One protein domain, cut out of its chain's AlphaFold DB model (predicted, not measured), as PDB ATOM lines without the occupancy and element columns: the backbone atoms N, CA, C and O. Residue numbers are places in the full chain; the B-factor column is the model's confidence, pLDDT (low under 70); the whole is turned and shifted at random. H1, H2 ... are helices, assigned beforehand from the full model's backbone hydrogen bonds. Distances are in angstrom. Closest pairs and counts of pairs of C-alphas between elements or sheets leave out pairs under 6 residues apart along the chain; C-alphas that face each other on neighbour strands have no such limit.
ATOM      1  N   PRO A 414    -219.306-361.454-198.435       71.88
ATOM      2  CA  PRO A 414    -220.181-362.455-199.044       71.88
ATOM      3  C   PRO A 414    -219.861-363.853-198.496       71.88
ATOM      4  O   PRO A 414    -218.727-364.141-198.105       71.88
ATOM      5  N   GLU A 415    -220.845-364.755-198.470       71.38
ATOM      6  CA  GLU A 415    -220.662-366.095-197.881       71.38
ATOM      7  C   GLU A 415    -219.551-366.905-198.569       71.38
ATOM      8  O   GLU A 415    -218.841-367.671-197.917       71.38
ATOM      9  N   GLU A 416    -219.314-366.647-199.856       58.50
ATOM     10  CA  GLU A 416    -218.207-367.199-200.643       58.50
ATOM     11  C   GLU A 416    -216.826-366.874-200.041       58.50
ATOM     12  O   GLU A 416    -215.961-367.748-199.974       58.50
ATOM     13  N   MET A 417    -216.626-365.654-199.520       68.94
ATOM     14  CA  MET A 417    -215.396-365.244-198.822       68.94
ATOM     15  C   MET A 417    -215.213-366.010-197.505       68.94
ATOM     16  O   MET A 417    -214.094-366.391-197.155       68.94
ATOM     17  N   LYS A 418    -216.307-366.296-196.786       72.19
ATOM     18  CA  LYS A 418    -216.272-367.104-195.554       72.19
ATOM     19  C   LYS A 418    -215.891-368.551-195.874       72.19
ATOM     20  O   LYS A 418    -214.990-369.096-195.238       72.19
ATOM     21  N   LEU A 419    -216.503-369.142-196.904       65.06
ATOM     22  CA  LEU A 419    -216.195-370.499-197.365       65.06
ATOM     23  C   LEU A 419    -214.738-370.619-197.847       65.06
ATOM     24  O   LEU A 419    -214.040-371.564-197.484       65.06
ATOM     25  N   ALA A 420    -214.252-369.626-198.595       69.25
ATOM     26  CA  ALA A 420    -212.862-369.532-199.031       69.25
ATOM     27  C   ALA A 420    -211.876-369.441-197.860       69.25
ATOM     28  O   ALA A 420    -210.874-370.157-197.846       69.25
ATOM     29  N   ARG A 421    -212.164-368.598-196.857       72.12
ATOM     30  CA  ARG A 421    -211.337-368.463-195.650       72.12
ATOM     31  C   ARG A 421    -211.266-369.786-194.883       72.12
ATOM     32  O   ARG A 421    -210.178-370.177-194.477       72.12
ATOM     33  N   ILE A 422    -212.385-370.503-194.754       73.06
ATOM     34  CA  ILE A 422    -212.435-371.840-194.139       73.06
ATOM     35  C   ILE A 422    -211.606-372.850-194.947       73.06
ATOM     36  O   ILE A 422    -210.784-373.552-194.364       73.06
ATOM     37  N   ALA A 423    -211.748-372.899-196.274       71.31
ATOM     38  CA  ALA A 423    -210.975-373.806-197.127       71.31
ATOM     39  C   ALA A 423    -209.458-373.550-197.032       71.31
ATOM     40  O   ALA A 423    -208.678-374.486-196.857       71.31
ATOM     41  N   VAL A 424    -209.033-372.282-197.065       75.50
ATOM     42  CA  VAL A 424    -207.626-371.892-196.875       75.50
ATOM     43  C   VAL A 424    -207.132-372.259-195.471       75.50
ATOM     44  O   VAL A 424    -206.029-372.784-195.345       75.50
ATOM     45  N   LEU A 425    -207.935-372.051-194.422       71.12
ATOM     46  CA  LEU A 425    -207.579-372.438-193.052       71.12
ATOM     47  C   LEU A 425    -207.474-373.959-192.873       71.12
ATOM     48  O   LEU A 425    -206.571-374.406-192.173       71.12
ATOM     49  N   ILE A 426    -208.318-374.757-193.535       75.00
ATOM     50  CA  ILE A 426    -208.201-376.225-193.555       75.00
ATOM     51  C   ILE A 426    -206.892-376.638-194.235       75.00
ATOM     52  O   ILE A 426    -206.119-377.386-193.645       75.00
ATOM     53  N   CYS A 427    -206.582-376.098-195.418       76.12
ATOM     54  CA  CYS A 427    -205.320-376.381-196.107       76.12
ATOM     55  C   CYS A 427    -204.090-375.959-195.284       76.12
ATOM     56  O   CYS A 427    -203.090-376.672-195.265       76.12
ATOM     57  N   LEU A 428    -204.151-374.828-194.571       73.81
ATOM     58  CA  LEU A 428    -203.076-374.377-193.681       73.81
ATOM     59  C   LEU A 428    -202.973-375.214-192.397       73.81
ATOM     60  O   LEU A 428    -201.865-375.404-191.902       73.81
ATOM     61  N   ALA A 429    -204.081-375.736-191.867       72.75
ATOM     62  CA  ALA A 429    -204.081-376.651-190.727       72.75
ATOM     63  C   ALA A 429    -203.521-378.031-191.109       72.75
ATOM     64  O   ALA A 429    -202.669-378.548-190.390       72.75
ATOM     65  N   ASP A 430    -203.917-378.572-192.265       73.06
ATOM     66  CA  ASP A 430    -203.322-379.779-192.850       73.06
ATOM     67  C   ASP A 430    -201.815-379.577-193.062       73.06
ATOM     68  O   ASP A 430    -201.019-380.366-192.561       73.06
ATOM     69  N   LEU A 431    -201.393-378.488-193.720       68.75
ATOM     70  CA  LEU A 431    -199.973-378.177-193.919       68.75
ATOM     71  C   LEU A 431    -199.218-378.005-192.595       68.75
ATOM     72  O   LEU A 431    -198.116-378.533-192.460       68.75
ATOM     73  N   ARG A 432    -199.797-377.329-191.594       73.75
ATOM     74  CA  ARG A 432    -199.199-377.211-190.256       73.75
ATOM     75  C   ARG A 432    -198.996-378.588-189.639       73.75
ATOM     76  O   ARG A 432    -197.888-378.885-189.208       73.75
ATOM     77  N   ASP A 433    -200.026-379.426-189.615       67.00
ATOM     78  CA  ASP A 433    -199.976-380.747-188.985       67.00
ATOM     79  C   ASP A 433    -199.087-381.731-189.765       67.00
ATOM     80  O   ASP A 433    -198.561-382.670-189.169       67.00
ATOM     81  N   ILE A 434    -198.864-381.488-191.063       62.78
ATOM     82  CA  ILE A 434    -197.834-382.114-191.911       62.78
ATOM     83  C   ILE A 434    -196.419-381.630-191.556       62.78
ATOM     84  O   ILE A 434    -195.472-382.416-191.577       62.78
ATOM     85  N   CYS A 435    -196.265-380.354-191.206       56.88
ATOM     86  CA  CYS A 435    -194.991-379.745-190.832       56.88
ATOM     87  C   CYS A 435    -194.616-379.895-189.346       56.88
ATOM     88  O   CYS A 435    -193.465-379.615-189.006       56.88
ATOM     89  N   ILE A 436    -195.518-380.354-188.463       61.31
ATOM     90  CA  ILE A 436    -195.164-380.712-187.076       61.31
ATOM     91  C   ILE A 436    -194.036-381.761-187.132       61.31
ATOM     92  O   ILE A 436    -194.215-382.828-187.728       61.31
ATOM     93  N   PRO A 437    -192.853-381.489-186.549       51.03
ATOM     94  CA  PRO A 437    -191.663-382.276-186.834       51.03
ATOM     95  C   PRO A 437    -191.822-383.740-186.411       51.03
ATOM     96  O   PRO A 437    -192.188-384.048-185.276       51.03
ATOM     97  N   MET A 438    -191.441-384.660-187.308       54.94
ATOM     98  CA  MET A 438    -191.516-386.125-187.129       54.94
ATOM     99  C   MET A 438    -190.785-386.678-185.886       54.94
ATOM    100  O   MET A 438    -190.849-387.878-185.628       54.94
ATOM    101  N   VAL A 439    -190.063-385.829-185.152       54.81
ATOM    102  CA  VAL A 439    -189.192-386.146-184.012       54.81
ATOM    103  C   VAL A 439    -189.969-386.717-182.818       54.81
ATOM    104  O   VAL A 439    -189.432-387.553-182.099       54.81
ATOM    105  N   LEU A 440    -191.237-386.327-182.635       58.59
ATOM    106  CA  LEU A 440    -192.090-386.783-181.523       58.59
ATOM    107  C   LEU A 440    -193.188-387.781-181.944       58.59
ATOM    108  O   LEU A 440    -194.016-388.180-181.127       58.59
ATOM    109  N   VAL A 441    -193.222-388.199-183.215       68.56
ATOM    110  CA  VAL A 441    -194.302-389.044-183.752       68.56
ATOM    111  C   VAL A 441    -193.924-390.526-183.677       68.56
ATOM    112  O   VAL A 441    -192.991-390.983-184.338       68.56
ATOM    113  N   HIS A 442    -194.704-391.299-182.917       79.75
ATOM    114  CA  HIS A 442    -194.557-392.751-182.786       79.75
ATOM    115  C   HIS A 442    -194.503-393.450-184.172       79.75
ATOM    116  O   HIS A 442    -195.283-393.103-185.066       79.75
ATOM    117  N   PRO A 443    -193.613-394.439-184.410       77.75
ATOM    118  CA  PRO A 443    -193.320-394.957-185.755       77.75
ATOM    119  C   PRO A 443    -194.509-395.567-186.519       77.75
ATOM    120  O   PRO A 443    -194.488-395.587-187.752       77.75
ATOM    121  N   ILE A 444    -195.556-396.036-185.829       79.56
ATOM    122  CA  ILE A 444    -196.809-396.474-186.477       79.56
ATOM    123  C   ILE A 444    -197.538-395.271-187.086       79.56
ATOM    124  O   ILE A 444    -197.956-395.297-188.247       79.56
ATOM    125  N   ASP A 445    -197.645-394.190-186.325       81.81
ATOM    126  CA  ASP A 445    -198.360-392.989-186.729       81.81
ATOM    127  C   ASP A 445    -197.547-392.165-187.728       81.81
ATOM    128  O   ASP A 445    -198.137-391.577-188.625       81.81
ATOM    129  N   ARG A 446    -196.209-392.272-187.729       80.38
ATOM    130  CA  ARG A 446    -195.354-391.770-188.821       80.38
ATOM    131  C   ARG A 446    -195.696-392.417-190.174       80.38
ATOM    132  O   ARG A 446    -195.713-391.724-191.189       80.38
ATOM    133  N   LYS A 447    -196.048-393.714-190.210       84.88
ATOM    134  CA  LYS A 447    -196.529-394.387-191.440       84.88
ATOM    135  C   LYS A 447    -197.939-393.943-191.844       84.88
ATOM    136  O   LYS A 447    -198.189-393.746-193.031       84.88
ATOM    137  N   ARG A 448    -198.856-393.758-190.886       83.12
ATOM    138  CA  ARG A 448    -200.199-393.199-191.155       83.12
ATOM    139  C   ARG A 448    -200.121-391.762-191.661       83.12
ATOM    140  O   ARG A 448    -200.832-391.393-192.585       83.12
ATOM    141  N   HIS A 449    -199.244-390.964-191.064       79.75
ATOM    142  CA  HIS A 449    -199.019-389.576-191.416       79.75
ATOM    143  C   HIS A 449    -198.477-389.449-192.836       79.75
ATOM    144  O   HIS A 449    -199.102-388.761-193.634       79.75
ATOM    145  N   ARG A 450    -197.438-390.219-193.197       82.88
ATOM    146  CA  ARG A 450    -196.930-390.279-194.576       82.88
ATOM    147  C   ARG A 450    -198.042-390.584-195.592       82.88
ATOM    148  O   ARG A 450    -198.174-389.852-196.562       82.88
ATOM    149  N   LYS A 451    -198.915-391.563-195.313       86.75
ATOM    150  CA  LYS A 451    -200.073-391.862-196.178       86.75
ATOM    151  C   LYS A 451    -201.097-390.725-196.276       86.75
ATOM    152  O   LYS A 451    -201.691-390.553-197.332       86.75
ATOM    153  N   ARG A 452    -201.319-389.951-195.204       80.12
ATOM    154  CA  ARG A 452    -202.174-388.748-195.256       80.12
ATOM    155  C   ARG A 452    -201.545-387.652-196.116       80.12
ATOM    156  O   ARG A 452    -202.255-387.074-196.925       80.12
ATOM    157  N   VAL A 453    -200.233-387.423-195.992       80.19
ATOM    158  CA  VAL A 453    -199.478-386.485-196.845       80.19
ATOM    159  C   VAL A 453    -199.577-386.902-198.314       80.19
ATOM    160  O   VAL A 453    -199.929-386.086-199.156       80.19
ATOM    161  N   GLU A 454    -199.327-388.178-198.613       85.06
ATOM    162  CA  GLU A 454    -199.395-388.738-199.970       85.06
ATOM    163  C   GLU A 454    -200.798-388.560-200.585       85.06
ATOM    164  O   GLU A 454    -200.912-388.081-201.711       85.06
ATOM    165  N   LEU A 455    -201.870-388.843-199.833       82.00
ATOM    166  CA  LEU A 455    -203.253-388.622-200.280       82.00
ATOM    167  C   LEU A 455    -203.608-387.132-200.441       82.00
ATOM    168  O   LEU A 455    -204.238-386.769-201.430       82.00
ATOM    169  N   HIS A 456    -203.190-386.266-199.512       78.94
ATOM    170  CA  HIS A 456    -203.416-384.818-199.603       78.94
ATOM    171  C   HIS A 456    -202.683-384.222-200.817       78.94
ATOM    172  O   HIS A 456    -203.257-383.422-201.550       78.94
ATOM    173  N   MET A 457    -201.446-384.650-201.098       76.81
ATOM    174  CA  MET A 457    -200.707-384.214-202.290       76.81
ATOM    175  C   MET A 457    -201.384-384.648-203.595       76.81
ATOM    176  O   MET A 457    -201.447-383.843-204.522       76.81
ATOM    177  N   VAL A 458    -201.923-385.872-203.669       85.69
ATOM    178  CA  VAL A 458    -202.720-386.318-204.828       85.69
ATOM    179  C   VAL A 458    -203.979-385.461-204.978       85.69
ATOM    180  O   VAL A 458    -204.219-384.936-206.060       85.69
ATOM    181  N   HIS A 459    -204.724-385.222-203.898       81.50
ATOM    182  CA  HIS A 459    -205.926-384.382-203.927       81.50
ATOM    183  C   HIS A 459    -205.636-382.939-204.387       81.50
ATOM    184  O   HIS A 459    -206.341-382.401-205.242       81.50
ATOM    185  N   VAL A 460    -204.556-382.323-203.893       76.94
ATOM    186  CA  VAL A 460    -204.110-380.989-204.331       76.94
ATOM    187  C   VAL A 460    -203.697-380.986-205.808       76.94
ATOM    188  O   VAL A 460    -203.983-380.022-206.518       76.94
ATOM    189  N   GLN A 461    -203.077-382.059-206.311       80.88
ATOM    190  CA  GLN A 461    -202.770-382.200-207.740       80.88
ATOM    191  C   GLN A 461    -204.043-382.350-208.588       80.88
ATOM    192  O   GLN A 461    -204.168-381.670-209.605       80.88
ATOM    193  N   GLU A 462    -205.014-383.159-208.160       83.12
ATOM    194  CA  GLU A 462    -206.312-383.323-208.832       83.12
ATOM    195  C   GLU A 462    -207.088-382.000-208.897       83.12
ATOM    196  O   GLU A 462    -207.489-381.572-209.981       83.12
ATOM    197  N   CYS A 463    -207.221-381.282-207.779       80.75
ATOM    198  CA  CYS A 463    -207.847-379.957-207.756       80.75
ATOM    199  C   CYS A 463    -207.027-378.891-208.514       80.75
ATOM    200  O   CYS A 463    -207.593-377.903-208.984       80.75
ATOM    201  N   GLY A 464    -205.719-379.093-208.695       82.25
ATOM    202  CA  GLY A 464    -204.880-378.312-209.606       82.25
ATOM    203  C   GLY A 464    -205.229-378.553-211.079       82.25
ATOM    204  O   GLY A 464    -205.488-377.599-211.812       82.25
ATOM    205  N   VAL A 465    -205.309-379.819-211.503       87.56
ATOM    206  CA  VAL A 465    -205.687-380.230-212.872       87.56
ATOM    207  C   VAL A 465    -207.113-379.789-213.215       87.56
ATOM    208  O   VAL A 465    -207.352-379.257-214.298       87.56
ATOM    209  N   MET A 466    -208.045-379.914-212.269       86.00
ATOM    210  CA  MET A 466    -209.429-379.434-212.389       86.00
ATOM    211  C   MET A 466    -209.557-377.897-212.332       86.00
ATOM    212  O   MET A 466    -210.668-377.375-212.357       86.00
ATOM    213  N   GLN A 467    -208.442-377.163-212.206       85.00
ATOM    214  CA  GLN A 467    -208.349-375.708-211.988       85.00
ATOM    215  C   GLN A 467    -209.090-375.177-210.743       85.00
ATOM    216  O   GLN A 467    -209.119-373.969-210.507       85.00
ATOM    217  N   GLN A 468    -209.612-376.064-209.894       78.38
ATOM    218  CA  GLN A 468    -210.314-375.746-208.649       78.38
ATOM    219  C   GLN A 468    -209.412-375.064-207.614       78.38
ATOM    220  O   GLN A 468    -209.919-374.308-206.791       78.38
ATOM    221  N   LEU A 469    -208.087-375.249-207.672       77.31
ATOM    222  CA  LEU A 469    -207.148-374.476-206.848       77.31
ATOM    223  C   LEU A 469    -207.071-372.991-207.242       77.31
ATOM    224  O   LEU A 469    -206.689-372.167-206.413       77.31
ATOM    225  N   LYS A 470    -207.389-372.626-208.492       73.44
ATOM    226  CA  LYS A 470    -207.120-371.281-209.029       73.44
ATOM    227  C   LYS A 470    -207.926-370.174-208.324       73.44
ATOM    228  O   LYS A 470    -207.307-369.163-207.995       73.44
ATOM    229  N   PRO A 471    -209.230-370.344-208.009       71.00
ATOM    230  CA  PRO A 471    -209.957-369.407-207.153       71.00
ATOM    231  C   PRO A 471    -209.312-369.247-205.772       71.00
ATOM    232  O   PRO A 471    -209.041-368.122-205.371       71.00
ATOM    233  N   TYR A 472    -208.994-370.342-205.069       68.62
ATOM    234  CA  TYR A 472    -208.414-370.274-203.720       68.62
ATOM    235  C   TYR A 472    -207.013-369.651-203.702       68.62
ATOM    236  O   TYR A 472    -206.706-368.877-202.799       68.62
ATOM    237  N   MET A 473    -206.187-369.915-204.718       75.06
ATOM    238  CA  MET A 473    -204.902-369.233-204.891       75.06
ATOM    239  C   MET A 473    -205.080-367.736-205.141       75.06
ATOM    240  O   MET A 473    -204.358-366.939-204.549       75.06
ATOM    241  N   HIS A 474    -206.061-367.332-205.951       71.00
ATOM    242  CA  HIS A 474    -206.336-365.915-206.175       71.00
ATOM    243  C   HIS A 474    -206.911-365.229-204.925       71.00
ATOM    244  O   HIS A 474    -206.511-364.120-204.593       71.00
ATOM    245  N   LEU A 475    -207.775-365.908-204.168       66.19
ATOM    246  CA  LEU A 475    -208.260-365.448-202.864       66.19
ATOM    247  C   LEU A 475    -207.117-365.328-201.842       66.19
ATOM    248  O   LEU A 475    -207.087-364.360-201.085       66.19
ATOM    249  N   PHE A 476    -206.133-366.233-201.870       73.69
ATOM    250  CA  PHE A 476    -204.906-366.100-201.080       73.69
ATOM    251  C   PHE A 476    -204.056-364.905-201.539       73.69
ATOM    252  O   PHE A 476    -203.569-364.160-200.697       73.69
ATOM    253  N   GLU A 477    -203.897-364.665-202.844       72.19
ATOM    254  CA  GLU A 477    -203.203-363.476-203.370       72.19
ATOM    255  C   GLU A 477    -203.909-362.162-203.010       72.19
ATOM    256  O   GLU A 477    -203.238-361.174-202.718       72.19
ATOM    257  N   LEU A 478    -205.243-362.131-203.044       69.25
ATOM    258  CA  LEU A 478    -206.049-360.968-202.671       69.25
ATOM    259  C   LEU A 478    -205.958-360.703-201.166       69.25
ATOM    260  O   LEU A 478    -205.673-359.575-200.776       69.25
ATOM    261  N   ALA A 479    -206.097-361.737-200.332       66.31
ATOM    262  CA  ALA A 479    -205.865-361.631-198.893       66.31
ATOM    263  C   ALA A 479    -204.421-361.201-198.582       66.31
ATOM    264  O   ALA A 479    -204.206-360.359-197.716       66.31
ATOM    265  N   PHE A 480    -203.433-361.707-199.329       69.06
ATOM    266  CA  PHE A 480    -202.038-361.304-199.168       69.06
ATOM    267  C   PHE A 480    -201.825-359.820-199.495       69.06
ATOM    268  O   PHE A 480    -201.172-359.116-198.733       69.06
ATOM    269  N   LYS A 481    -202.418-359.334-200.593       72.62
ATOM    270  CA  LYS A 481    -202.388-357.918-201.001       72.62
ATOM    271  C   LYS A 481    -203.181-356.994-200.070       72.62
ATOM    272  O   LYS A 481    -202.939-355.792-200.101       72.62
ATOM    273  N   ALA A 482    -204.113-357.535-199.284       69.56
ATOM    274  CA  ALA A 482    -204.929-356.792-198.325       69.56
ATOM    275  C   ALA A 482    -204.266-356.614-196.945       69.56
ATOM    276  O   ALA A 482    -204.739-355.796-196.160       69.56
ATOM    277  N   PHE A 483    -203.182-357.336-196.636       71.38
ATOM    278  CA  PHE A 483    -202.341-357.007-195.480       71.38
ATOM    279  C   PHE A 483    -201.514-355.747-195.749       71.38
ATOM    280  O   PHE A 483    -201.104-355.506-196.886       71.38
ATOM    281  N   ASP A 484    -201.185-354.986-194.706       77.56
ATOM    282  CA  ASP A 484    -200.321-353.809-194.833       77.56
ATOM    283  C   ASP A 484    -198.943-354.150-195.436       77.56
ATOM    284  O   ASP A 484    -198.388-355.215-195.141       77.56
ATOM    285  N   PRO A 485    -198.321-353.246-196.219       82.31
ATOM    286  CA  PRO A 485    -196.983-353.441-196.782       82.31
ATOM    287  C   PRO A 485    -195.905-353.977-195.809       82.31
ATOM    288  O   PRO A 485    -195.212-354.920-196.200       82.31
ATOM    289  N   PRO A 486    -195.760-353.497-194.551       77.44
ATOM    290  CA  PRO A 486    -194.830-354.100-193.588       77.44
ATOM    291  C   PRO A 486    -195.178-355.552-193.211       77.44
ATOM    292  O   PRO A 486    -194.277-356.373-193.040       77.44
ATOM    293  N   ALA A 487    -196.464-355.911-193.128       65.69
ATOM    294  CA  ALA A 487    -196.889-357.289-192.869       65.69
ATOM    295  C   ALA A 487    -196.643-358.198-194.090       65.69
ATOM    296  O   ALA A 487    -196.189-359.333-193.933       65.69
ATOM    297  N   GLN A 488    -196.846-357.684-195.311       68.94
ATOM    298  CA  GLN A 488    -196.446-358.371-196.543       68.94
ATOM    299  C   GLN A 488    -194.928-358.605-196.586       68.94
ATOM    300  O   GLN A 488    -194.494-359.722-196.869       68.94
ATOM    301  N   GLN A 489    -194.117-357.591-196.262       69.81
ATOM    302  CA  GLN A 489    -192.655-357.709-196.208       69.81
ATOM    303  C   GLN A 489    -192.193-358.728-195.161       69.81
ATOM    304  O   GLN A 489    -191.359-359.572-195.483       69.81
ATOM    305  N   ALA A 490    -192.764-358.723-193.952       67.38
ATOM    306  CA  ALA A 490    -192.448-359.712-192.918       67.38
ATOM    307  C   ALA A 490    -192.756-361.150-193.381       67.38
ATOM    308  O   ALA A 490    -191.914-362.045-193.257       67.38
ATOM    309  N   CYS A 491    -193.923-361.371-193.994       56.88
ATOM    310  CA  CYS A 491    -194.288-362.669-194.563       56.88
ATOM    311  C   CYS A 491    -193.400-363.080-195.750       56.88
ATOM    312  O   CYS A 491    -193.086-364.261-195.887       56.88
ATOM    313  N   LEU A 492    -192.969-362.143-196.604       65.50
ATOM    314  CA  LEU A 492    -192.042-362.431-197.705       65.50
ATOM    315  C   LEU A 492    -190.637-362.768-197.194       65.50
ATOM    316  O   LEU A 492    -190.055-363.745-197.662       65.50
ATOM    317  N   ALA A 493    -190.118-362.034-196.207       61.41
ATOM    318  CA  ALA A 493    -188.827-362.321-195.586       61.41
ATOM    319  C   ALA A 493    -188.799-363.731-194.971       61.41
ATOM    320  O   ALA A 493    -187.854-364.487-195.201       61.41
ATOM    321  N   PHE A 494    -189.877-364.121-194.281       54.69
ATOM    322  CA  PHE A 494    -190.044-365.473-193.744       54.69
ATOM    323  C   PHE A 494    -190.177-366.539-194.848       54.69
ATOM    324  O   PHE A 494    -189.566-367.602-194.762       54.69
ATOM    325  N   LYS A 495    -190.940-366.258-195.914       51.41
ATOM    326  CA  LYS A 495    -191.211-367.208-197.010       51.41
ATOM    327  C   LYS A 495    -190.005-367.484-197.915       51.41
ATOM    328  O   LYS A 495    -189.955-368.551-198.521       51.41
TER     329      LYS A 495
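This is residues 414 to 495 of the 504 residues of the protein "ACDC domain-containing protein" of Cyclospora cayetanensis (UniProt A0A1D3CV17). Two long helices, H1 and H2, run opposite ways at a slant in a loose, open frame, coming near each other where the last part of H1 meets the middle of H2. H3 crosses the first half of H1 nearly at right angles, and H4, a short helix, folds back from the far end of H3, running opposite ways to it at a slant and staying apart from H1 and H2. The printed part has 82 residues with four named helices, in the order H1, H2, H3, H4, and no named strand; the class is all helix. The whole is loose, with a radius of gyration of the C-alphas of 15.5 A, and its C-alphas span 43 by 32 by 22 A.

H1 holds residues 415 to 435 and measures 29.9 A from first to last C-alpha, beginning at C-alpha 415 at (-220.662, -366.095, -197.881). H2, the longest helix, holds residues 443 to 465 and measures 33.2 A, ending at C-alpha 465 at (-205.687, -380.230, -212.872). H3 holds residues 469 to 482 and measures 19.8 A. H4 holds residues 485 to 495 and measures 14.9 A, ending at C-alpha 495 at (-191.211, -367.208, -197.010).

H1 and H2 are close but not clearly touching; their closest C-alphas, those of Ile 434 and Val 453, are 6.8 A apart. They run opposite ways at a steep tilt of 39 degrees. H1 touches H3 with residues 420 to 424 alone, and H3 touches H1 with residues 472 to 476 alone. The closest C-alphas of these two, those of Ala 420 and Tyr 472, are 6.5 A apart, and the lines are about perpendicular at 84 degrees. H2 and H3 only just touch, with 3 pairs of C-alphas within 8 A, and they touch only at the corner by their link; the closest C-alphas, those of Cys 463 and Leu 469, are 5.6 A apart. Their lines are about perpendicular at 87 degrees. H3 and H4 are close but not clearly touching, with the closest C-alphas, those of Phe 480 and Gln 488, 6.8 A apart. They run opposite ways at a steep tilt of 50 degrees. H4 is apart from H1 and from H2. In H1, H2, H3 and H4 every O i to N i+4 pair is within hydrogen-bond range.

The two C-alphas farthest apart, those of Ile 444 and Pro 485, are 44.2 A apart. The printed part has no cut. The links from H2 to H3 and from H3 to H4 are tight, and the link from H1 to H2 is short. Residues 462 to 467, of which 462 to 465 belong to H2, stand free. The mean pLDDT of the printed part is 72.7; 29 residues are under 70, among them residues 433 to 441 and 487 to 495.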